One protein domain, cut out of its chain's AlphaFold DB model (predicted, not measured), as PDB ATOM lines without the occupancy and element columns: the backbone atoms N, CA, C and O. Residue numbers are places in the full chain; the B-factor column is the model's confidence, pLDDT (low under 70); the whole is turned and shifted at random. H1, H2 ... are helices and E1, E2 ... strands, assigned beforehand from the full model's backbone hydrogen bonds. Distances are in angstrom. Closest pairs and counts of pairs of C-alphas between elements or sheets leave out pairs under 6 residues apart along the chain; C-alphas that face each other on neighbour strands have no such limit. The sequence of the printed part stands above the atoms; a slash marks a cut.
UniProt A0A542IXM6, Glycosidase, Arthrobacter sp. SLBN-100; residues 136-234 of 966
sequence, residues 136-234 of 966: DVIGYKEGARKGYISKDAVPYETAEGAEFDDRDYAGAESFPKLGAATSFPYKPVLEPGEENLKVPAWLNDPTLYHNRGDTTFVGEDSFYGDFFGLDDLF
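AT A GLANCE: This is residues 136 to 234 of the 966 residues of the protein "Glycosidase" of Arthrobacter sp. SLBN-100 (UniProt A0A542IXM6). Little regular structure: a rounded, compact mass of loops, with a small two-strand sheet, E1 and E2, on one side and three short helices spread round the outside. The long unnamed stretch 205 to 220 runs through the middle and out to the surface. The 99 printed residues hold E1, H1, E2, H2, H3 in that order, mixed in class, with 18 residues in named elements; the sheet is antiparallel. The radius of gyration of the C-alphas is 13.0 A and the spans are 35 by 29 by 23 A.

IN THESE COORDINATES: E1, residues 138 to 140, begins at C-alpha (212.740, 257.100, 185.069) and is 6.8 A long. H1 is residues 166 to 169, 5.5 A; E2 188 to 190, 6.9 A; H2 201 to 204, 5.8 A. H3, residues 221 to 224, 5.1 A, ends at C-alpha (206.069, 250.126, 196.302).

HOW THE PARTS SIT: E1 and E2 are antiparallel neighbours at 125 degrees; N 139 and O 189 are 2.9 A apart, within hydrogen-bond range. Residues 156 to 157 pair antiparallel with 163 to 164. H1, H2 and H3 touch no helix; each is too short for an O i to N i+4 pair, and its one O i to N i+3 pair is within range.

THE WHOLE: The printed part has no cut. The links E1 to H1, H1 to E2 and H2 to H3 are long. Residues 217 to 219 are under 70 in pLDDT.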
ATOM      1  N   ASP A 136     206.587 255.524 181.843       94.25
ATOM      2  CA  ASP A 136     207.960 254.991 181.959       94.25
ATOM      3  C   ASP A 136     208.957 256.031 181.396       94.25
ATOM      4  O   ASP A 136     209.067 256.273 180.179       94.25
ATOM      5  N   VAL A 137     209.594 256.768 182.308       94.81
ATOM      6  CA  VAL A 137     210.541 257.859 182.008       94.81
ATOM      7  C   VAL A 137     211.784 257.754 182.893       94.81
ATOM      8  O   VAL A 137     212.876 258.146 182.472       94.81
ATOM      9  N   ILE A 138     211.644 257.249 184.118       94.69
ATOM     10  CA  ILE A 138     212.740 257.100 185.069       94.69
ATOM     11  C   ILE A 138     213.363 255.713 184.895       94.69
ATOM     12  O   ILE A 138     212.839 254.700 185.337       94.69
ATOM     13  N   GLY A 139     214.557 255.671 184.304       92.31
ATOM     14  CA  GLY A 139     215.380 254.464 184.281       92.31
ATOM     15  C   GLY A 139     216.226 254.311 185.547       92.31
ATOM     16  O   GLY A 139     216.343 255.229 186.359       92.31
ATOM     17  N   TYR A 140     216.939 253.188 185.669       93.44
ATOM     18  CA  TYR A 140     217.930 252.982 186.729       93.44
ATOM     19  C   TYR A 140     219.342 252.812 186.177       93.44
ATOM     20  O   TYR A 140     219.579 252.128 185.178       93.44
ATOM     21  N   LYS A 141     220.330 253.378 186.878       92.81
ATOM     22  CA  LYS A 141     221.749 253.188 186.538       92.81
ATOM     23  C   LYS A 141     222.157 251.709 186.570       92.81
ATOM     24  O   LYS A 141     223.084 251.301 185.871       92.81
ATOM     25  N   GLU A 142     221.498 250.928 187.417       89.50
ATOM     26  CA  GLU A 142     221.714 249.499 187.619       89.50
ATOM     27  C   GLU A 142     221.154 248.625 186.478       89.50
ATOM     28  O   GLU A 142     221.511 247.448 186.393       89.50
ATOM     29  N   GLY A 143     220.320 249.185 185.596       79.31
ATOM     30  CA  GLY A 143     219.719 248.516 184.439       79.31
ATOM     31  C   GLY A 143     218.252 248.906 184.241       79.31
ATOM     32  O   GLY A 143     217.623 249.426 185.153       79.31
ATOM     33  N   ALA A 144     217.699 248.645 183.058       75.69
ATOM     34  CA  ALA A 144     216.267 248.826 182.804       75.69
ATOM     35  C   ALA A 144     215.443 247.714 183.477       75.69
ATOM     36  O   ALA A 144     215.938 246.587 183.583       75.69
ATOM     37  N   ARG A 145     214.209 248.036 183.900       74.88
ATOM     38  CA  ARG A 145     213.198 247.090 184.427       74.88
ATOM     39  C   ARG A 145     213.764 246.095 185.436       74.88
ATOM     40  O   ARG A 145     213.738 244.873 185.276       74.88
ATOM     41  N   LYS A 146     214.419 246.650 186.455       85.00
ATOM     42  CA  LYS A 146     214.966 245.880 187.569       85.00
ATOM     43  C   LYS A 146     213.810 245.358 188.408       85.00
ATOM     44  O   LYS A 146     212.911 246.123 188.698       85.00
ATOM     45  N   GLY A 147     213.870 244.106 188.854       80.00
ATOM     46  CA  GLY A 147     212.876 243.593 189.800       80.00
ATOM     47  C   GLY A 147     212.930 244.309 191.151       80.00
ATOM     48  O   GLY A 147     213.990 244.819 191.548       80.00
ATOM     49  N   TYR A 148     211.790 244.295 191.840       84.94
ATOM     50  CA  TYR A 148     211.602 244.899 193.151       84.94
ATOM     51  C   TYR A 148     212.652 244.458 194.191       84.94
ATOM     52  O   TYR A 148     213.026 243.285 194.275       84.94
ATOM     53  N   ILE A 149     213.107 245.401 195.021       82.56
ATOM     54  CA  ILE A 149     213.926 245.141 196.216       82.56
ATOM     55  C   ILE A 149     213.100 245.483 197.459       82.56
ATOM     56  O   ILE A 149     212.662 246.619 197.597       82.56
ATOM     57  N   SER A 150     212.948 244.553 198.407       78.38
ATOM     58  CA  SER A 150     212.180 244.781 199.648       78.38
ATOM     59  C   SER A 150     212.839 245.770 200.603       78.38
ATOM     60  O   SER A 150     214.069 245.925 200.595       78.38
ATOM     61  N   LYS A 151     212.037 246.443 201.441       82.31
ATOM     62  CA  LYS A 151     212.556 247.409 202.431       82.31
ATOM     63  C   LYS A 151     213.463 246.743 203.471       82.31
ATOM     64  O   LYS A 151     214.421 247.366 203.918       82.31
ATOM     65  N   ASP A 152     213.255 245.455 203.740       71.88
ATOM     66  CA  ASP A 152     214.145 244.625 204.568       71.88
ATOM     67  C   ASP A 152     215.533 244.428 203.967       71.88
ATOM     68  O   ASP A 152     216.538 244.402 204.679       71.88
ATOM     69  N   ALA A 153     215.595 244.236 202.647       77.56
ATOM     70  CA  ALA A 153     216.857 244.018 201.960       77.56
ATOM     71  C   ALA A 153     217.658 245.321 201.864       77.56
ATOM     72  O   ALA A 153     218.876 245.314 202.056       77.56
ATOM     73  N   VAL A 154     216.973 246.426 201.548       87.31
ATOM     74  CA  VAL A 154     217.566 247.763 201.443       87.31
ATOM     75  C   VAL A 154     216.560 248.815 201.941       87.31
ATOM     76  O   VAL A 154     215.634 249.159 201.194       87.31
ATOM     77  N   PRO A 155     216.714 249.348 203.166       89.31
ATOM     78  CA  PRO A 155     215.818 250.375 203.697       89.31
ATOM     79  C   PRO A 155     215.979 251.708 202.951       89.31
ATOM     80  O   PRO A 155     216.966 251.929 202.246       89.31
ATOM     81  N   TYR A 156     215.012 252.615 203.113       94.06
ATOM     82  CA  TYR A 156     215.171 253.992 202.647       94.06
ATOM     83  C   TYR A 156     216.169 254.746 203.528       94.06
ATOM     84  O   TYR A 156     216.187 254.589 204.748       94.06
ATOM     85  N   GLU A 157     216.962 255.622 202.913       96.62
ATOM     86  CA  GLU A 157     217.880 256.515 203.624       96.62
ATOM     87  C   GLU A 157     217.506 257.985 203.406       96.62
ATOM     88  O   GLU A 157     217.071 258.388 202.326       96.62
ATOM     89  N   THR A 158     217.730 258.847 204.396       97.56
ATOM     90  CA  THR A 158     217.689 260.295 204.165       97.56
ATOM     91  C   THR A 158     218.813 260.722 203.215       97.56
ATOM     92  O   THR A 158     219.767 259.990 202.959       97.56
ATOM     93  N   ALA A 159     218.768 261.960 202.728       96.62
ATOM     94  CA  ALA A 159     219.836 262.560 201.931       96.62
ATOM     95  C   ALA A 159     221.200 262.570 202.658       96.62
ATOM     96  O   ALA A 159     222.248 262.696 202.025       96.62
ATOM     97  N   GLU A 160     221.195 262.454 203.988       96.00
ATOM     98  CA  GLU A 160     222.378 262.354 204.841       96.00
ATOM     99  C   GLU A 160     222.798 260.905 205.162       96.00
ATOM    100  O   GLU A 160     223.814 260.722 205.837       96.00
ATOM    101  N   GLY A 161     222.064 259.899 204.674       94.06
ATOM    102  CA  GLY A 161     222.371 258.473 204.837       94.06
ATOM    103  C   GLY A 161     221.828 257.838 206.121       94.06
ATOM    104  O   GLY A 161     222.414 256.883 206.623       94.06
ATOM    105  N   ALA A 162     220.783 258.408 206.728       95.56
ATOM    106  CA  ALA A 162     220.136 257.811 207.897       95.56
ATOM    107  C   ALA A 162     218.943 256.947 207.469       95.56
ATOM    108  O   ALA A 162     218.061 257.448 206.780       95.56
ATOM    109  N   GLU A 163     218.900 255.689 207.900       94.31
ATOM    110  CA  GLU A 163     217.778 254.786 207.622       94.31
ATOM    111  C   GLU A 163     216.470 255.304 208.245       94.31
ATOM    112  O   GLU A 163     216.467 255.820 209.370       94.31
ATOM    113  N   PHE A 164     215.361 255.164 207.522       91.44
ATOM    114  CA  PHE A 164     214.016 255.439 208.025       91.44
ATOM    115  C   PHE A 164     212.974 254.555 207.326       91.44
ATOM    116  O   PHE A 164     213.229 254.017 206.249       91.44
ATOM    117  N   ASP A 165     211.797 254.436 207.940       88.25
ATOM    118  CA  ASP A 165     210.622 253.814 207.331       88.25
ATOM    119  C   ASP A 165     209.651 254.907 206.877       88.25
ATOM    120  O   ASP A 165     209.291 255.796 207.648       88.25
ATOM    121  N   ASP A 166     209.263 254.871 205.612       90.56
ATOM    122  CA  ASP A 166     208.364 255.826 204.969       90.56
ATOM    123  C   ASP A 166     206.963 255.847 205.595       90.56
ATOM    124  O   ASP A 166     206.340 256.908 205.679       90.56
ATOM    125  N   ARG A 167     206.508 254.713 206.138       84.75
ATOM    126  CA  ARG A 167     205.187 254.577 206.766       84.75
ATOM    127  C   ARG A 167     205.043 255.424 208.023       84.75
ATOM    128  O   ARG A 167     203.945 255.891 208.314       84.75
ATOM    129  N   ASP A 168     206.143 255.684 208.733       85.69
ATOM    130  CA  ASP A 168     206.156 256.578 209.900       85.69
ATOM    131  C   ASP A 168     205.821 258.036 209.527       85.69
ATOM    132  O   ASP A 168     205.562 258.866 210.405       85.69
ATOM    133  N   TYR A 169     205.843 258.356 208.229       90.44
ATOM    134  CA  TYR A 169     205.600 259.687 207.681       90.44
ATOM    135  C   TYR A 169     204.368 259.757 206.771       90.44
ATOM    136  O   TYR A 169     203.988 260.861 206.381       90.44
ATOM    137  N   ALA A 170     203.718 258.629 206.468       89.25
ATOM    138  CA  ALA A 170     202.448 258.618 205.750       89.25
ATOM    139  C   ALA A 170     201.389 259.389 206.561       89.25
ATOM    140  O   ALA A 170     201.162 259.117 207.740       89.25
ATOM    141  N   GLY A 171     200.787 260.406 205.942       88.00
ATOM    142  CA  GLY A 171     199.867 261.343 206.596       88.00
ATOM    143  C   GLY A 171     200.508 262.325 207.584       88.00
ATOM    144  O   GLY A 171     199.811 263.045 208.305       88.00
ATOM    145  N   ALA A 172     201.841 262.394 207.641       89.88
ATOM    146  CA  ALA A 172     202.551 263.415 208.401       89.88
ATOM    147  C   ALA A 172     202.744 264.701 207.577       89.88
ATOM    148  O   ALA A 172     202.959 264.675 206.368       89.88
ATOM    149  N   GLU A 173     202.793 265.858 208.250       89.50
ATOM    150  CA  GLU A 173     203.028 267.158 207.591       89.50
ATOM    151  C   GLU A 173     204.436 267.299 206.973       89.50
ATOM    152  O   GLU A 173     204.710 268.236 206.220       89.50
ATOM    153  N   SER A 174     205.376 266.422 207.332       92.31
ATOM    154  CA  SER A 174     206.767 266.507 206.893       92.31
ATOM    155  C   SER A 174     207.343 265.136 206.592       92.31
ATOM    156  O   SER A 174     207.112 264.204 207.353       92.31
ATOM    157  N   PHE A 175     208.188 265.072 205.566       96.50
ATOM    158  CA  PHE A 175     208.894 263.867 205.140       96.50
ATOM    159  C   PHE A 175     210.416 264.083 205.215       96.50
ATOM    160  O   PHE A 175     210.874 265.224 205.028       96.50
ATOM    161  N   PRO A 176     211.227 263.044 205.496       96.88
ATOM    162  CA  PRO A 176     212.678 263.159 205.460       96.88
ATOM    163  C   PRO A 176     213.172 263.662 204.105       96.88
ATOM    164  O   PRO A 176     212.612 263.362 203.055       96.88
ATOM    165  N   LYS A 177     214.250 264.448 204.099       97.31
ATOM    166  CA  LYS A 177     214.839 264.884 202.829       97.31
ATOM    167  C   LYS A 177     215.452 263.685 202.127       97.31
ATOM    168  O   LYS A 177     216.219 262.963 202.756       97.31
ATOM    169  N   LEU A 178     215.180 263.541 200.836       98.12
ATOM    170  CA  LEU A 178     215.703 262.460 200.010       98.12
ATOM    171  C   LEU A 178     216.746 262.971 199.016       98.12
ATOM    172  O   LEU A 178     216.752 264.141 198.625       98.12
ATOM    173  N   GLY A 179     217.649 262.082 198.617       97.31
ATOM    174  CA  GLY A 179     218.631 262.307 197.569       97.31
ATOM    175  C   GLY A 179     218.580 261.179 196.547       97.31
ATOM    176  O   GLY A 179     218.781 260.022 196.895       97.31
ATOM    177  N   ALA A 180     218.400 261.516 195.267       95.25
ATOM    178  CA  ALA A 180     218.303 260.542 194.172       95.25
ATOM    179  C   ALA A 180     219.486 259.550 194.103       95.25
ATOM    180  O   ALA A 180     219.339 258.427 193.653       95.25
ATOM    181  N   ALA A 181     220.680 259.942 194.560       92.88
ATOM    182  CA  ALA A 181     221.859 259.075 194.528       92.88
ATOM    183  C   ALA A 181     222.065 258.219 195.794       92.88
ATOM    184  O   ALA A 181     222.994 257.405 195.801       92.88
ATOM    185  N   THR A 182     221.286 258.450 196.855       93.75
ATOM    186  CA  THR A 182     221.540 257.916 198.207       93.75
ATOM    187  C   THR A 182     220.335 257.225 198.829       93.75
ATOM    188  O   THR A 182     220.513 256.236 199.516       93.75
ATOM    189  N   SER A 183     219.123 257.731 198.599       97.31
ATOM    190  CA  SER A 183     217.945 257.360 199.386       97.31
ATOM    191  C   SER A 183     217.271 256.051 198.988       97.31
ATOM    192  O   SER A 183     216.398 255.594 199.715       97.31
ATOM    193  N   PHE A 184     217.648 255.473 197.848       96.81
ATOM    194  CA  PHE A 184     216.909 254.412 197.169       96.81
ATOM    195  C   PHE A 184     217.819 253.223 196.832       96.81
ATOM    196  O   PHE A 184     219.027 253.421 196.642       96.81
ATOM    197  N   PRO A 185     217.263 252.003 196.698       94.00
ATOM    198  CA  PRO A 185     218.036 250.835 196.282       94.00
ATOM    199  C   PRO A 185     218.574 250.960 194.850       94.00
ATOM    200  O   PRO A 185     219.686 250.503 194.574       94.00
ATOM    201  N   TYR A 186     217.824 251.617 193.959       95.56
ATOM    202  CA  TYR A 186     218.254 251.930 192.601       95.56
ATOM    203  C   TYR A 186     218.457 253.428 192.409       95.56
ATOM    204  O   TYR A 186     217.799 254.255 193.036       95.56
ATOM    205  N   LYS A 187     219.402 253.793 191.540       95.56
ATOM    206  CA  LYS A 187     219.724 255.194 191.261       95.56
ATOM    207  C   LYS A 187     218.946 255.649 190.034       95.56
ATOM    208  O   LYS A 187     219.359 255.272 188.931       95.56
ATOM    209  N   PRO A 188     217.889 256.466 190.197       96.19
ATOM    210  CA  PRO A 188     217.123 256.970 189.071       96.19
ATOM    211  C   PRO A 188     217.997 257.784 188.116       96.19
ATOM    212  O   PRO A 188     218.846 258.585 188.529       96.19
ATOM    213  N   VAL A 189     217.776 257.569 186.825       94.00
ATOM    214  CA  VAL A 189     218.389 258.280 185.706       94.00
ATOM    215  C   VAL A 189     217.304 258.666 184.705       94.00
ATOM    216  O   VAL A 189     216.344 257.935 184.507       94.00
ATOM    217  N   LEU A 190     217.465 259.830 184.085       93.25
ATOM    218  CA  LEU A 190     216.559 260.350 183.063       93.25
ATOM    219  C   LEU A 190     217.331 260.470 181.754       93.25
ATOM    220  O   LEU A 190     218.500 260.883 181.762       93.25
ATOM    221  N   GLU A 191     216.690 260.126 180.642       89.88
ATOM    222  CA  GLU A 191     217.290 260.296 179.324       89.88
ATOM    223  C   GLU A 191     217.441 261.788 178.971       89.88
ATOM    224  O   GLU A 191     216.607 262.616 179.360       89.88
ATOM    225  N   PRO A 192     218.493 262.178 178.222       92.00
ATOM    226  CA  PRO A 192     218.681 263.565 177.823       92.00
ATOM    227  C   PRO A 192     217.480 264.109 177.040       92.00
ATOM    228  O   PRO A 192     217.171 263.635 175.947       92.00
ATOM    229  N   GLY A 193     216.859 265.170 177.552       91.69
ATOM    230  CA  GLY A 193     215.662 265.788 176.983       91.69
ATOM    231  C   GLY A 193     214.357 265.398 177.680       91.69
ATOM    232  O   GLY A 193     213.358 266.085 177.469       91.69
ATOM    233  N   GLU A 194     214.357 264.368 178.530       93.50
ATOM    234  CA  GLU A 194     213.181 263.955 179.303       93.50
ATOM    235  C   GLU A 194     213.144 264.558 180.720       93.50
ATOM    236  O   GLU A 194     212.159 264.401 181.435       93.50
ATOM    237  N   GLU A 195     214.152 265.344 181.124       94.75
ATOM    238  CA  GLU A 195     214.290 265.841 182.504       94.75
ATOM    239  C   GLU A 195     213.201 266.835 182.938       94.75
ATOM    240  O   GLU A 195     213.119 267.199 184.108       94.75
ATOM    241  N   ASN A 196     212.409 267.341 181.992       95.94
ATOM    242  CA  ASN A 196     211.269 268.225 182.246       95.94
ATOM    243  C   ASN A 196     210.037 267.791 181.436       95.94
ATOM    244  O   ASN A 196     209.227 268.637 181.051       95.94
ATOM    245  N   LEU A 197     209.945 266.500 181.099       96.25
ATOM    246  CA  LEU A 197     208.873 265.960 180.265       96.25
ATOM    247  C   LEU A 197     207.514 266.020 180.971       96.25
ATOM    248  O   LEU A 197     206.503 266.263 180.313       96.25
ATOM    249  N   LYS A 198     207.491 265.811 182.294       98.19
ATOM    250  CA  LYS A 198     206.255 265.645 183.057       98.19
ATOM    251  C   LYS A 198     205.653 266.978 183.506       98.19
ATOM    252  O   LYS A 198     206.369 267.900 183.903       98.19
ATOM    253  N   VAL A 199     204.328 267.085 183.496       98.31
ATOM    254  CA  VAL A 199     203.584 268.284 183.903       98.31
ATOM    255  C   VAL A 199     202.429 267.871 184.825       98.31
ATOM    256  O   VAL A 199     201.639 267.012 184.439       98.31
ATOM    257  N   PRO A 200     202.294 268.471 186.027       98.25
ATOM    258  CA  PRO A 200     203.028 269.631 186.544       98.25
ATOM    259  C   PRO A 200     204.504 269.373 186.886       98.25
ATOM    260  O   PRO A 200     204.925 268.249 187.124       98.25
ATOM    261  N   ALA A 201     205.293 270.451 186.968       98.12
ATOM    262  CA  ALA A 201     206.755 270.380 187.071       98.12
ATOM    263  C   ALA A 201     207.290 269.563 188.264       98.12
ATOM    264  O   ALA A 201     208.418 269.079 188.199       98.12
ATOM    265  N   TRP A 202     206.508 269.416 189.339       98.06
ATOM    266  CA  TRP A 202     206.915 268.648 190.516       98.06
ATOM    267  C   TRP A 202     207.103 267.155 190.218       98.06
ATOM    268  O   TRP A 202     207.922 266.538 190.888       98.06
ATOM    269  N   LEU A 203     206.431 266.615 189.195       98.31
ATOM    270  CA  LEU A 203     206.557 265.222 188.752       98.31
ATOM    271  C   LEU A 203     207.933 264.901 188.145       98.31
ATOM    272  O   LEU A 203     208.278 263.740 187.985       98.31
ATOM    273  N   ASN A 204     208.751 265.901 187.802       97.94
ATOM    274  CA  ASN A 204     210.108 265.653 187.287       97.94
ATOM    275  C   ASN A 204     211.151 265.459 188.396       97.94
ATOM    276  O   ASN A 204     212.342 265.367 188.110       97.94
ATOM    277  N   ASP A 205     210.737 265.471 189.662       98.00
ATOM    278  CA  ASP A 205     211.617 265.221 190.798       98.00
ATOM    279  C   ASP A 205     211.690 263.707 191.062       98.00
ATOM    280  O   ASP A 205     210.748 263.154 191.634       98.00
ATOM    281  N   PRO A 206     212.778 263.009 190.673       97.44
ATOM    282  CA  PRO A 206     212.849 261.554 190.784       97.44
ATOM    283  C   PRO A 206     212.823 261.071 192.237       97.44
ATOM    284  O   PRO A 206     212.623 259.889 192.477       97.44
ATOM    285  N   THR A 207     213.007 261.953 193.230       97.94
ATOM    286  CA  THR A 207     212.887 261.558 194.639       97.94
ATOM    287  C   THR A 207     211.440 261.430 195.117       97.94
ATOM    288  O   THR A 207     211.229 261.115 196.280       97.94
ATOM    289  N   LEU A 208     210.452 261.727 194.269       98.38
ATOM    290  CA  LEU A 208     209.025 261.554 194.562       98.38
ATOM    291  C   LEU A 208     208.458 260.249 193.994       98.38
ATOM    292  O   LEU A 208     207.247 260.120 193.853       98.38
ATOM    293  N   TYR A 209     209.344 259.308 193.683       98.38
ATOM    294  CA  TYR A 209     209.039 257.968 193.201       98.38
ATOM    295  C   TYR A 209     209.697 256.943 194.125       98.38
ATOM    296  O   TYR A 209     210.720 257.253 194.756       98.38
ATOM    297  N   HIS A 210     209.140 255.737 194.231       97.19
ATOM    298  CA  HIS A 210     209.674 254.735 195.159       97.19
ATOM    299  C   HIS A 210     211.053 254.222 194.737       97.19
ATOM    300  O   HIS A 210     211.880 253.939 195.609       97.19
ATOM    301  N   ASN A 211     211.340 254.177 193.428       97.31
ATOM    302  CA  ASN A 211     212.625 253.773 192.840       97.31
ATOM    303  C   ASN A 211     213.114 252.394 193.325       97.31
ATOM    304  O   ASN A 211     214.298 252.219 193.655       97.31
ATOM    305  N   ARG A 212     212.196 251.425 193.435       94.06
ATOM    306  CA  ARG A 212     212.486 250.082 193.966       94.06
ATOM    307  C   ARG A 212     212.422 248.972 192.930       94.06
ATOM    308  O   ARG A 212     212.835 247.867 193.276       94.06
ATOM    309  N   GLY A 213     212.032 249.270 191.692       92.19
ATOM    310  CA  GLY A 213     211.918 248.305 190.601       92.19
ATOM    311  C   GLY A 213     210.546 247.641 190.503       92.19
ATOM    312  O   GLY A 213     209.692 247.829 191.365       92.19
ATOM    313  N   ASP A 214     210.370 246.838 189.458       84.62
ATOM    314  CA  ASP A 214     209.101 246.262 189.022       84.62
ATOM    315  C   ASP A 214     208.515 245.288 190.049       84.62
ATOM    316  O   ASP A 214     209.192 244.364 190.522       84.62
ATOM    317  N   THR A 215     207.231 245.483 190.341       81.88
ATOM    318  CA  THR A 215     206.451 244.648 191.257       81.88
ATOM    319  C   THR A 215     206.213 243.234 190.713       81.88
ATOM    320  O   THR A 215     206.121 243.005 189.505       81.88
ATOM    321  N   THR A 216     206.062 242.267 191.618       70.69
ATOM    322  CA  THR A 216     205.502 240.936 191.337       70.69
ATOM    323  C   THR A 216     204.021 240.827 191.715       70.69
ATOM    324  O   THR A 216     203.430 239.760 191.534       70.69
ATOM    325  N   PHE A 217     203.413 241.929 192.172       69.75
ATOM    326  CA  PHE A 217     202.013 242.066 192.585       69.75
ATOM    327  C   PHE A 217     201.638 241.263 193.842       69.75
ATOM    328  O   PHE A 217     200.482 240.864 194.009       69.75
ATOM    329  N   VAL A 218     202.596 241.004 194.741       60.41
ATOM    330  CA  VAL A 218     202.394 240.176 195.935       60.41
ATOM    331  C   VAL A 218     202.999 240.815 197.185       60.41
ATOM    332  O   VAL A 218     204.210 240.925 197.361       60.41
ATOM    333  N   GLY A 219     202.139 241.090 198.165       68.06
ATOM    334  CA  GLY A 219     202.578 241.563 199.476       68.06
ATOM    335  C   GLY A 219     203.062 243.010 199.427       68.06
ATOM    336  O   GLY A 219     202.357 243.866 198.907       68.06
ATOM    337  N   GLU A 220     204.233 243.282 200.011       77.81
ATOM    338  CA  GLU A 220     204.809 244.633 200.078       77.81
ATOM    339  C   GLU A 220     204.995 245.242 198.680       77.81
ATOM    340  O   GLU A 220     204.607 246.382 198.456       77.81
ATOM    341  N   ASP A 221     205.530 244.485 197.720       81.81
ATOM    342  CA  ASP A 221     205.898 245.042 196.415       81.81
ATOM    343  C   ASP A 221     204.708 245.548 195.594       81.81
ATOM    344  O   ASP A 221     204.888 246.350 194.683       81.81
ATOM    345  N   SER A 222     203.487 245.127 195.929       82.31
ATOM    346  CA  SER A 222     202.262 245.590 195.286       82.31
ATOM    347  C   SER A 222     201.979 247.069 195.560       82.31
ATOM    348  O   SER A 222     201.146 247.620 194.849       82.31
ATOM    349  N   PHE A 223     202.617 247.674 196.572       86.81
ATOM    350  CA  PHE A 223     202.433 249.076 196.982       86.81
ATOM    351  C   PHE A 223     203.625 249.997 196.675       86.81
ATOM    352  O   PHE A 223     203.516 251.206 196.844       86.81
ATOM    353  N   TYR A 224     204.780 249.417 196.342       91.12
ATOM    354  CA  TYR A 224     206.069 250.126 196.302       91.12
ATOM    355  C   TYR A 224     206.881 249.851 195.030       91.12
ATOM    356  O   TYR A 224     208.023 250.311 194.914       91.12
ATOM    357  N   GLY A 225     206.376 248.973 194.163       90.69
ATOM    358  CA  GLY A 225     207.068 248.503 192.973       90.69
ATOM    359  C   GLY A 225     206.427 249.030 191.698       90.69
ATOM    360  O   GLY A 225     205.210 249.168 191.613       90.69
ATOM    361  N   ASP A 226     207.258 249.240 190.680       91.69
ATOM    362  CA  ASP A 226     206.845 249.817 189.402       91.69
ATOM    363  C   ASP A 226     205.817 248.909 188.703       91.69
ATOM    364  O   ASP A 226     206.064 247.722 188.449       91.69
ATOM    365  N   PHE A 227     204.641 249.462 188.389       86.38
ATOM    366  CA  PHE A 227     203.538 248.735 187.758       86.38
ATOM    367  C   PHE A 227     203.856 248.523 186.271       86.38
ATOM    368  O   PHE A 227     203.652 249.412 185.450       86.38
ATOM    369  N   PHE A 228     204.413 247.359 185.919       81.25
ATOM    370  CA  PHE A 228     204.937 247.065 184.571       81.25
ATOM    371  C   PHE A 228     205.984 248.083 184.067       81.25
ATOM    372  O   PHE A 228     206.040 248.389 182.875       81.25
ATOM    373  N   GLY A 229     206.825 248.590 184.973       86.75
ATOM    374  CA  GLY A 229     207.868 249.576 184.668       86.75
ATOM    375  C   GLY A 229     207.385 251.029 184.635       86.75
ATOM    376  O   GLY A 229     208.177 251.920 184.349       86.75
ATOM    377  N   LEU A 230     206.107 251.292 184.919       93.94
ATOM    378  CA  LEU A 230     205.599 252.655 185.061       93.94
ATOM    379  C   LEU A 230     206.134 253.287 186.345       93.94
ATOM    380  O   LEU A 230     206.091 252.661 187.403       93.94
ATOM    381  N   ASP A 231     206.604 254.531 186.239       96.94
ATOM    382  CA  ASP A 231     207.255 255.240 187.339       96.94
ATOM    383  C   ASP A 231     206.293 255.398 188.537       96.94
ATOM    384  O   ASP A 231     205.383 256.240 188.487       96.94
ATOM    385  N   ASP A 232     206.519 254.625 189.608       97.81
ATOM    386  CA  ASP A 232     205.624 254.515 190.769       97.81
ATOM    387  C   ASP A 232     205.808 255.663 191.766       97.81
ATOM    388  O   ASP A 232     206.913 255.932 192.256       97.81
ATOM    389  N   LEU A 233     204.733 256.405 192.020       98.50
ATOM    390  CA  LEU A 233     204.757 257.617 192.827       98.50
ATOM    391  C   LEU A 233     204.825 257.290 194.313       98.50
ATOM    392  O   LEU A 233     204.036 256.514 194.838       98.50
ATOM    393  N   PHE A 234     205.684 258.020 195.020       97.88
ATOM    394  CA  PHE A 234     205.903 257.843 196.450       97.88
ATOM    395  C   PHE A 234     204.733 258.430 197.265       97.88
ATOM    396  O   PHE A 234     204.817 259.544 197.787       97.88
TER     397      PHE A 234